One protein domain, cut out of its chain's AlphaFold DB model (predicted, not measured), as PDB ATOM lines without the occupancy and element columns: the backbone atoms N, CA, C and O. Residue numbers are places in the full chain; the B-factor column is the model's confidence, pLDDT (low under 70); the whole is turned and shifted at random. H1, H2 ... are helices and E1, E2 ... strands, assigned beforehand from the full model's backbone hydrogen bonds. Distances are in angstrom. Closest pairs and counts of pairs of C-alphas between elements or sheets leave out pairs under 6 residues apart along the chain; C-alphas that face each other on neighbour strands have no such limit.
ATOM      1  N   ALA A  20     116.091  86.340 171.559       37.09
ATOM      2  CA  ALA A  20     116.576  87.653 171.987       37.09
ATOM      3  C   ALA A  20     115.574  88.350 172.913       37.09
ATOM      4  O   ALA A  20     114.367  88.342 172.668       37.09
ATOM      5  N   VAL A  21     116.092  88.980 173.970       43.03
ATOM      6  CA  VAL A  21     115.321  89.629 175.041       43.03
ATOM      7  C   VAL A  21     115.808  91.063 175.267       43.03
ATOM      8  O   VAL A  21     116.993  91.328 175.316       43.03
ATOM      9  N   LEU A  22     114.939  92.053 175.443       36.38
ATOM     10  CA  LEU A  22     115.364  93.467 175.389       36.38
ATOM     11  C   LEU A  22     115.888  94.062 176.750       36.38
ATOM     12  O   LEU A  22     115.207  94.904 177.330       36.38
ATOM     13  N   LEU A  23     117.081  93.664 177.272       34.91
ATOM     14  CA  LEU A  23     117.813  94.216 178.473       34.91
ATOM     15  C   LEU A  23     119.384  94.149 178.331       34.91
ATOM     16  O   LEU A  23     119.810  93.215 177.709       34.91
ATOM     17  N   ALA A  24     120.263  95.049 178.841       44.09
ATOM     18  CA  ALA A  24     121.771  95.154 178.655       44.09
ATOM     19  C   ALA A  24     122.434  96.498 179.166       44.09
ATOM     20  O   ALA A  24     122.000  97.020 180.188       44.09
ATOM     21  N   ALA A  25     123.456  97.072 178.466       34.38
ATOM     22  CA  ALA A  25     124.273  98.261 178.839       34.38
ATOM     23  C   ALA A  25     124.808  99.138 177.644       34.38
ATOM     24  O   ALA A  25     124.314  99.053 176.514       34.38
ATOM     25  N   GLU A  26     125.762 100.050 177.912       45.91
ATOM     26  CA  GLU A  26     126.270 101.127 177.029       45.91
ATOM     27  C   GLU A  26     127.264 100.673 175.932       45.91
ATOM     28  O   GLU A  26     128.451 100.530 176.185       45.91
ATOM     29  N   GLU A  27     126.812 100.550 174.681       52.12
ATOM     30  CA  GLU A  27     127.673 100.344 173.495       52.12
ATOM     31  C   GLU A  27     127.160 101.164 172.278       52.12
ATOM     32  O   GLU A  27     126.071 101.748 172.356       52.12
ATOM     33  N   PRO A  28     127.867 101.245 171.131       56.72
ATOM     34  CA  PRO A  28     127.328 101.770 169.869       56.72
ATOM     35  C   PRO A  28     126.186 100.930 169.255       56.72
ATOM     36  O   PRO A  28     125.935  99.782 169.621       56.72
ATOM     37  N   GLY A  29     125.456 101.502 168.288       53.41
ATOM     38  CA  GLY A  29     124.314 100.830 167.639       53.41
ATOM     39  C   GLY A  29     124.679  99.551 166.868       53.41
ATOM     40  O   GLY A  29     123.891  98.610 166.835       53.41
ATOM     41  N   THR A  30     125.887  99.482 166.302       56.12
ATOM     42  CA  THR A  30     126.413  98.304 165.589       56.12
ATOM     43  C   THR A  30     126.637  97.107 166.510       56.12
ATOM     44  O   THR A  30     126.339  95.981 166.121       56.12
ATOM     45  N   THR A  31     127.086  97.336 167.746       67.19
ATOM     46  CA  THR A  31     127.353  96.272 168.726       67.19
ATOM     47  C   THR A  31     126.066  95.567 169.169       67.19
ATOM     48  O   THR A  31     126.087  94.381 169.473       67.19
ATOM     49  N   ARG A  32     124.913  96.256 169.141       70.69
ATOM     50  CA  ARG A  32     123.606  95.676 169.516       70.69
ATOM     51  C   ARG A  32     122.983  94.792 168.438       70.69
ATOM     52  O   ARG A  32     122.283  93.846 168.775       70.69
ATOM     53  N   ILE A  33     123.237  95.078 167.161       81.12
ATOM     54  CA  ILE A  33     122.812  94.197 166.061       81.12
ATOM     55  C   ILE A  33     123.643  92.905 166.092       81.12
ATOM     56  O   ILE A  33     123.086  91.821 165.949       81.12
ATOM     57  N   ALA A  34     124.940  93.010 166.407       85.31
ATOM     58  CA  ALA A  34     125.821  91.855 166.562       85.31
ATOM     59  C   ALA A  34     125.364  90.870 167.658       85.31
ATOM     60  O   ALA A  34     125.592  89.675 167.515       85.31
ATOM     61  N   LEU A  35     124.664  91.329 168.705       83.88
ATOM     62  CA  LEU A  35     124.047  90.442 169.706       83.88
ATOM     63  C   LEU A  35     122.915  89.592 169.106       83.88
ATOM     64  O   LEU A  35     122.815  88.403 169.390       83.88
ATOM     65  N   ALA A  36     122.088  90.163 168.225       84.38
ATOM     66  CA  ALA A  36     121.072  89.386 167.513       84.38
ATOM     67  C   ALA A  36     121.717  88.354 166.575       84.38
ATOM     68  O   ALA A  36     121.274  87.209 166.521       84.38
ATOM     69  N   ASP A  37     122.792  88.740 165.886       86.31
ATOM     70  CA  ASP A  37     123.551  87.837 165.017       86.31
ATOM     71  C   ASP A  37     124.254  86.722 165.826       86.31
ATOM     72  O   ASP A  37     124.276  85.575 165.377       86.31
ATOM     73  N   ASN A  38     124.736  87.009 167.046       85.25
ATOM     74  CA  ASN A  38     125.293  86.004 167.958       85.25
ATOM     75  C   ASN A  38     124.226  85.009 168.442       85.25
ATOM     76  O   ASN A  38     124.413  83.800 168.315       85.25
ATOM     77  N   ALA A  39     123.062  85.490 168.899       83.06
ATOM     78  CA  ALA A  39     121.952  84.619 169.293       83.06
ATOM     79  C   ALA A  39     121.525  83.668 168.164       83.06
ATOM     80  O   ALA A  39     121.285  82.485 168.414       83.06
ATOM     81  N   ILE A  40     121.466  84.162 166.921       83.06
ATOM     82  CA  ILE A  40     121.169  83.352 165.731       83.06
ATOM     83  C   ILE A  40     122.259  82.293 165.506       83.06
ATOM     84  O   ILE A  40     121.935  81.119 165.318       83.06
ATOM     85  N   ALA A  41     123.535  82.689 165.539       84.88
ATOM     86  CA  ALA A  41     124.673  81.810 165.265       84.88
ATOM     87  C   ALA A  41     124.863  80.709 166.323       84.88
ATOM     88  O   ALA A  41     125.105  79.552 165.972       84.88
ATOM     89  N   GLU A  42     124.732  81.046 167.606       83.88
ATOM     90  CA  GLU A  42     124.899  80.108 168.723       83.88
ATOM     91  C   GLU A  42     123.615  79.324 169.045       83.88
ATOM     92  O   GLU A  42     123.649  78.329 169.772       83.88
ATOM     93  N   GLY A  43     122.462  79.763 168.524       78.31
ATOM     94  CA  GLY A  43     121.147  79.279 168.952       78.31
ATOM     95  C   GLY A  43     120.813  79.648 170.406       78.31
ATOM     96  O   GLY A  43     120.007  78.964 171.037       78.31
ATOM     97  N   GLY A  44     121.479  80.678 170.938       77.81
ATOM     98  CA  GLY A  44     121.465  81.080 172.344       77.81
ATOM     99  C   GLY A  44     120.397  82.117 172.695       77.81
ATOM    100  O   GLY A  44     119.410  82.292 171.978       77.81
ATOM    101  N   MET A  45     120.611  82.799 173.824       79.88
ATOM    102  CA  MET A  45     119.809  83.937 174.280       79.88
ATOM    103  C   MET A  45     120.717  85.143 174.494       79.88
ATOM    104  O   MET A  45     121.676  85.046 175.254       79.88
ATOM    105  N   GLU A  46     120.385  86.260 173.849       85.38
ATOM    106  CA  GLU A  46     121.094  87.536 173.984       85.38
ATOM    107  C   GLU A  46     120.156  88.674 174.360       85.38
ATOM    108  O   GLU A  46     118.934  88.563 174.191       85.38
ATOM    109  N   TYR A  47     120.717  89.777 174.870       78.19
ATOM    110  CA  TYR A  47     119.898  90.835 175.447       78.19
ATOM    111  C   TYR A  47     120.356  92.292 175.162       78.19
ATOM    112  O   TYR A  47     121.546  92.553 175.040       78.19
ATOM    113  N   VAL A  48     119.416  93.251 174.964       76.62
ATOM    114  CA  VAL A  48     119.681  94.691 174.636       76.62
ATOM    115  C   VAL A  48     118.814  95.719 175.417       76.62
ATOM    116  O   VAL A  48     117.604  95.725 175.236       76.62
ATOM    117  N   ILE A  49     119.382  96.662 176.204       73.50
ATOM    118  CA  ILE A  49     118.610  97.652 177.018       73.50
ATOM    119  C   ILE A  49     118.223  98.947 176.310       73.50
ATOM    120  O   ILE A  49     118.864  99.392 175.358       73.50
ATOM    121  N   ALA A  50     117.306  99.651 176.977       74.94
ATOM    122  CA  ALA A  50     117.359 101.099 177.109       74.94
ATOM    123  C   ALA A  50     117.098 101.522 178.576       74.94
ATOM    124  O   ALA A  50     116.105 101.094 179.158       74.94
ATOM    125  N   HIS A  51     117.943 102.383 179.164       75.06
ATOM    126  CA  HIS A  51     117.581 103.117 180.397       75.06
ATOM    127  C   HIS A  51     116.486 104.159 180.104       75.06
ATOM    128  O   HIS A  51     115.612 104.427 180.924       75.06
ATOM    129  N   GLY A  52     116.505 104.686 178.880       76.44
ATOM    130  CA  GLY A  52     115.449 105.464 178.254       76.44
ATOM    131  C   GLY A  52     115.725 105.591 176.755       76.44
ATOM    132  O   GLY A  52     116.779 105.179 176.271       76.44
ATOM    133  N   VAL A  53     114.796 106.187 176.018       82.06
ATOM    134  CA  VAL A  53     114.980 106.586 174.613       82.06
ATOM    135  C   VAL A  53     114.737 108.087 174.539       82.06
ATOM    136  O   VAL A  53     113.850 108.589 175.227       82.06
ATOM    137  N   GLU A  54     115.523 108.811 173.744       81.38
ATOM    138  CA  GLU A  54     115.427 110.272 173.649       81.38
ATOM    139  C   GLU A  54     114.035 110.760 173.225       81.38
ATOM    140  O   GLU A  54     113.397 110.217 172.317       81.38
ATOM    141  N   ARG A  55     113.574 111.838 173.873       74.38
ATOM    142  CA  ARG A  55     112.214 112.374 173.738       74.38
ATOM    143  C   ARG A  55     112.223 113.782 173.145       74.38
ATOM    144  O   ARG A  55     112.211 114.770 173.870       74.38
ATOM    145  N   GLY A  56     112.153 113.852 171.818       67.12
ATOM    146  CA  GLY A  56     112.045 115.112 171.072       67.12
ATOM    147  C   GLY A  56     113.389 115.814 170.821       67.12
ATOM    148  O   GLY A  56     114.438 115.263 171.142       67.12
ATOM    149  N   PRO A  57     113.369 117.013 170.206       63.97
ATOM    150  CA  PRO A  57     114.583 117.737 169.813       63.97
ATOM    151  C   PRO A  57     115.312 118.416 170.984       63.97
ATOM    152  O   PRO A  57     116.485 118.753 170.857       63.97
ATOM    153  N   GLU A  58     114.638 118.618 172.120       67.38
ATOM    154  CA  GLU A  58     115.198 119.255 173.313       67.38
ATOM    155  C   GLU A  58     115.432 118.217 174.416       67.38
ATOM    156  O   GLU A  58     114.483 117.695 175.009       67.38
ATOM    157  N   ILE A  59     116.700 117.941 174.731       63.78
ATOM    158  CA  ILE A  59     117.062 117.064 175.849       63.78
ATOM    159  C   ILE A  59     116.738 117.785 177.163       63.78
ATOM    160  O   ILE A  59     117.452 118.694 177.591       63.78
ATOM    161  N   LYS A  60     115.666 117.355 177.833       64.94
ATOM    162  CA  LYS A  60     115.321 117.810 179.185       64.94
ATOM    163  C   LYS A  60     116.198 117.094 180.209       64.94
ATOM    164  O   LYS A  60     115.773 116.124 180.824       64.94
ATOM    165  N   TRP A  61     117.426 117.584 180.373       58.41
ATOM    166  CA  TRP A  61     118.411 117.039 181.310       58.41
ATOM    167  C   TRP A  61     117.842 116.895 182.728       58.41
ATOM    168  O   TRP A  61     117.662 117.861 183.466       58.41
ATOM    169  N   GLY A  62     117.572 115.650 183.099       64.75
ATOM    170  CA  GLY A  62     117.069 115.229 184.395       64.75
ATOM    171  C   GLY A  62     117.195 113.712 184.518       64.75
ATOM    172  O   GLY A  62     117.489 113.027 183.540       64.75
ATOM    173  N   TYR A  63     116.945 113.169 185.711       63.03
ATOM    174  CA  TYR A  63     117.193 111.753 186.030       63.03
ATOM    175  C   TYR A  63     116.542 110.742 185.057       63.03
ATOM    176  O   TYR A  63     117.029 109.632 184.901       63.03
ATOM    177  N   ARG A  64     115.455 111.131 184.372       56.44
ATOM    178  CA  ARG A  64     114.700 110.278 183.434       56.44
ATOM    179  C   ARG A  64     115.285 110.186 182.021       56.44
ATOM    180  O   ARG A  64     114.793 109.383 181.238       56.44
ATOM    181  N   ASP A  65     116.260 111.025 181.684       61.41
ATOM    182  CA  ASP A  65     116.922 111.043 180.370       61.41
ATOM    183  C   ASP A  65     118.444 110.794 180.505       61.41
ATOM    184  O   ASP A  65     119.209 110.963 179.556       61.41
ATOM    185  N   PHE A  66     118.887 110.352 181.690       63.69
ATOM    186  CA  PHE A  66     120.245 109.871 181.935       63.69
ATOM    187  C   PHE A  66     120.470 108.569 181.148       63.69
ATOM    188  O   PHE A  66     119.679 107.633 181.260       63.69
ATOM    189  N   TRP A  67     121.511 108.534 180.308       68.88
ATOM    190  CA  TRP A  67     121.792 107.430 179.373       68.88
ATOM    191  C   TRP A  67     120.624 107.053 178.438       68.88
ATOM    192  O   TRP A  67     120.434 105.886 178.084       68.88
ATOM    193  N   ALA A  68     119.841 108.048 178.005       76.75
ATOM    194  CA  ALA A  68     118.830 107.850 176.974       76.75
ATOM    195  C   ALA A  68     119.468 107.492 175.618       76.75
ATOM    196  O   ALA A  68     120.393 108.150 175.140       76.75
ATOM    197  N   TRP A  69     118.943 106.458 174.966       79.44
ATOM    198  CA  TRP A  69     119.397 106.030 173.650       79.44
ATOM    199  C   TRP A  69     118.854 106.967 172.562       79.44
ATOM    200  O   TRP A  69     117.657 107.261 172.517       79.44
ATOM    201  N   LYS A  70     119.742 107.418 171.666       83.69
ATOM    202  CA  LYS A  70     119.425 108.184 170.450       83.69
ATOM    203  C   LYS A  70     118.233 107.564 169.716       83.69
ATOM    204  O   LYS A  70     118.304 106.417 169.276       83.69
ATOM    205  N   LEU A  71     117.152 108.328 169.534       83.88
ATOM    206  CA  LEU A  71     115.894 107.812 168.966       83.88
ATOM    207  C   LEU A  71     116.075 107.189 167.567       83.88
ATOM    208  O   LEU A  71     115.409 106.209 167.239       83.88
ATOM    209  N   ALA A  72     116.979 107.739 166.752       86.00
ATOM    210  CA  ALA A  72     117.302 107.199 165.430       86.00
ATOM    211  C   ALA A  72     117.986 105.821 165.506       86.00
ATOM    212  O   ALA A  72     117.644 104.926 164.736       86.00
ATOM    213  N   ASP A  73     118.902 105.624 166.459       84.44
ATOM    214  CA  ASP A  73     119.581 104.341 166.661       84.44
ATOM    215  C   ASP A  73     118.649 103.287 167.258       84.44
ATOM    216  O   ASP A  73     118.680 102.139 166.821       84.44
ATOM    217  N   PHE A  74     117.791 103.679 168.206       84.25
ATOM    218  CA  PHE A  74     116.776 102.792 168.772       84.25
ATOM    219  C   PHE A  74     115.837 102.257 167.683       84.25
ATOM    220  O   PHE A  74     115.658 101.046 167.571       84.25
ATOM    221  N   LYS A  75     115.302 103.141 166.825       87.06
ATOM    222  CA  LYS A  75     114.469 102.744 165.676       87.06
ATOM    223  C   LYS A  75     115.204 101.783 164.745       87.06
ATOM    224  O   LYS A  75     114.694 100.701 164.489       87.06
ATOM    225  N   ARG A  76     116.432 102.128 164.337       89.38
ATOM    226  CA  ARG A  76     117.267 101.274 163.477       89.38
ATOM    227  C   ARG A  76     117.448  99.865 164.047       89.38
ATOM    228  O   ARG A  76     117.374  98.903 163.293       89.38
ATOM    229  N   VAL A  77     117.676  99.722 165.356       86.81
ATOM    230  CA  VAL A  77     117.795  98.388 165.967       86.81
ATOM    231  C   VAL A  77     116.449  97.662 166.010       86.81
ATOM    232  O   VAL A  77     116.419  96.472 165.717       86.81
ATOM    233  N   LEU A  78     115.333  98.340 166.301       88.81
ATOM    234  CA  LEU A  78     114.007  97.708 166.225       88.81
ATOM    235  C   LEU A  78     113.684  97.198 164.813       88.81
ATOM    236  O   LEU A  78     113.185  96.081 164.684       88.81
ATOM    237  N   ASP A  79     114.003  97.974 163.776       92.19
ATOM    238  CA  ASP A  79     113.800  97.588 162.376       92.19
ATOM    239  C   ASP A  79     114.657  96.353 162.013       92.19
ATOM    240  O   ASP A  79     114.151  95.370 161.474       92.19
ATOM    241  N   GLU A  80     115.940  96.340 162.390       89.00
ATOM    242  CA  GLU A  80     116.868  95.219 162.152       89.00
ATOM    243  C   GLU A  80     116.507  93.934 162.921       89.00
ATOM    244  O   GLU A  80     116.697  92.822 162.411       89.00
ATOM    245  N   LEU A  81     115.963  94.067 164.134       87.38
ATOM    246  CA  LEU A  81     115.420  92.948 164.908       87.38
ATOM    247  C   LEU A  81     114.125  92.420 164.271       87.38
ATOM    248  O   LEU A  81     113.967  91.206 164.125       87.38
ATOM    249  N   ALA A  82     113.223  93.310 163.843       87.06
ATOM    250  CA  ALA A  82     111.990  92.935 163.155       87.06
ATOM    251  C   ALA A  82     112.279  92.178 161.849       87.06
ATOM    252  O   ALA A  82     111.684  91.131 161.615       87.06
ATOM    253  N   LEU A  83     113.264  92.620 161.058       89.69
ATOM    254  CA  LEU A  83     113.694  91.921 159.843       89.69
ATOM    255  C   LEU A  83     114.179  90.485 160.115       89.69
ATOM    256  O   LEU A  83     113.875  89.590 159.328       89.69
ATOM    257  N   ARG A  84     114.908  90.238 161.213       86.12
ATOM    258  CA  ARG A  84     115.349  88.882 161.617       86.12
ATOM    259  C   ARG A  84     114.176  88.023 162.096       86.12
ATOM    260  O   ARG A  84     114.049  86.867 161.691       86.12
ATOM    261  N   ARG A  85     113.271  88.600 162.894       87.44
ATOM    262  CA  ARG A  85     112.022  87.949 163.327       87.44
ATOM    263  C   ARG A  85     111.155  87.537 162.137       87.44
ATOM    264  O   ARG A  85     110.674  86.409 162.097       87.44
ATOM    265  N   ASP A  86     110.985  88.418 161.158       84.75
ATOM    266  CA  ASP A  86     110.082  88.206 160.020       84.75
ATOM    267  C   ASP A  86     110.642  87.195 159.003       84.75
ATOM    268  O   ASP A  86     109.877  86.556 158.281       84.75
ATOM    269  N   ARG A  87     111.964  86.962 159.006       86.12
ATOM    270  CA  ARG A  87     112.603  85.813 158.333       86.12
ATOM    271  C   ARG A  87     112.490  84.494 159.115       86.12
ATOM    272  O   ARG A  87     112.844  83.447 158.582       86.12
ATOM    273  N   GLY A  88     111.986  84.524 160.350       83.88
ATOM    274  CA  GLY A  88     111.914  83.364 161.244       83.88
ATOM    275  C   GLY A  88     113.252  82.986 161.887       83.88
ATOM    276  O   GLY A  88     113.382  81.879 162.401       83.88
ATOM    277  N   GLU A  89     114.242  83.882 161.850       85.94
ATOM    278  CA  GLU A  89     115.592  83.650 162.379       85.94
ATOM    279  C   GLU A  89     115.713  83.992 163.865       85.94
ATOM    280  O   GLU A  89     116.649  83.536 164.505       85.94
ATOM    281  N   LEU A  90     114.806  84.814 164.409       85.94
ATOM    282  CA  LEU A  90     114.930  85.358 165.759       85.94
ATOM    283  C   LEU A  90     113.589  85.403 166.492       85.94
ATOM    284  O   LEU A  90     112.645  86.059 166.040       85.94
ATOM    285  N   TRP A  91     113.515  84.789 167.674       88.62
ATOM    286  CA  TRP A  91     112.387  84.993 168.582       88.62
ATOM    287  C   TRP A  91     112.661  86.163 169.534       88.62
ATOM    288  O   TRP A  91     113.463  86.044 170.458       88.62
ATOM    289  N   ILE A  92     111.982  87.293 169.312       86.62
ATOM    290  CA  ILE A  92     112.006  88.453 170.216       86.62
ATOM    291  C   ILE A  92     110.975  88.232 171.325       86.62
ATOM    292  O   ILE A  92     109.787  88.070 171.034       86.62
ATOM    293  N   THR A  93     111.418  88.231 172.580       87.12
ATOM    294  CA  THR A  93     110.587  87.864 173.736       87.12
ATOM    295  C   THR A  93     111.050  88.563 175.023       87.12
ATOM    296  O   THR A  93     111.963  89.389 175.002       87.12
ATOM    297  N   ASP A  94     110.409  88.277 176.155       84.50
ATOM    298  CA  ASP A  94     110.856  88.700 177.486       84.50
ATOM    299  C   ASP A  94     111.609  87.566 178.223       84.50
ATOM    300  O   ASP A  94     111.572  86.400 177.826       84.50
TER     301      ASP A  94
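Overview. This is residues 20 to 94 of the 186 residues of an uncharacterized protein of Lentisphaerae bacterium (UniProt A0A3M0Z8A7). Two helices, H1 and H2, lie side by side and run the same way, with two very short strands, E1 and E2, near the ends of the helices, E1 by H1 and E2 by H2. Between E1 and H2 the backbone makes a long loop, residues 48 to 70, which reaches past the beginning of H2 and makes one end of the elongated shape. The printed part has 75 residues, with two named helices and two named strands in the order H1, E1, H2, E2; it is mostly helix by its named elements, though under half of the residues are in them. E1 and E2 do not form a sheet with each other. The whole is only just compact, close to loose, with a radius of gyration of the C-alphas of 13.3 A, and it spans 40 by 21 by 19 A.

Arrangement. H1, residues 29 to 42, and H2, residues 71 to 86, touch, with 8 pairs of C-alphas within 8 A. Their closest C-alphas are those of Gly 29 and Asp 73, 6.0 A apart. They run the same way at a shallow tilt of 20 degrees. After H1 a tight link of 2 residues leads to E1, residues 45 to 47; the closest C-alphas of H1 and E1 are those of Ala 39 and Met 45, 5.5 A apart. E1 and H2 are apart. Residues 52 to 53 of the long link pair with residues 68 to 69, parallel. A tight link of 4 residues joins H2 to E2, residues 91 to 93, and the closest C-alphas of these two are those of Arg 85 and Trp 91, 6.0 A apart. E1 and E2 are near each other, with 5 pairs of C-alphas within 10 A, and each pairs with no named strand. H1 and E2 are apart. In H2 every O i to N i+4 pair is within hydrogen-bond range; in H1 8 of 10 are.

Along the chain. H1 begins at C-alpha 29, (124.314, 100.830, 167.639), and is 20.8 A long from first to last C-alpha. E1, Met 45 to Tyr 47, is 7.0 A long. H2, the longest helix, runs 22.3 A from C-alpha 71 at (115.894, 107.812, 168.966) to Asp 86. E2, 6.2 A long, ends at C-alpha 93, (110.587, 87.864, 173.736).

Size, cuts and confidence. The two C-alphas farthest apart are those of Gly 43 and Glu 58, at 40.7 A, while those of Ala 20 and Asp 94, the first and last printed, are 8.0 A apart. The printed part has no cut. The link from E1 to H2, 23 residues, is long. The mean pLDDT of the printed part is 74.3, and residues 20 to 31 and 56 to 67 are under 70.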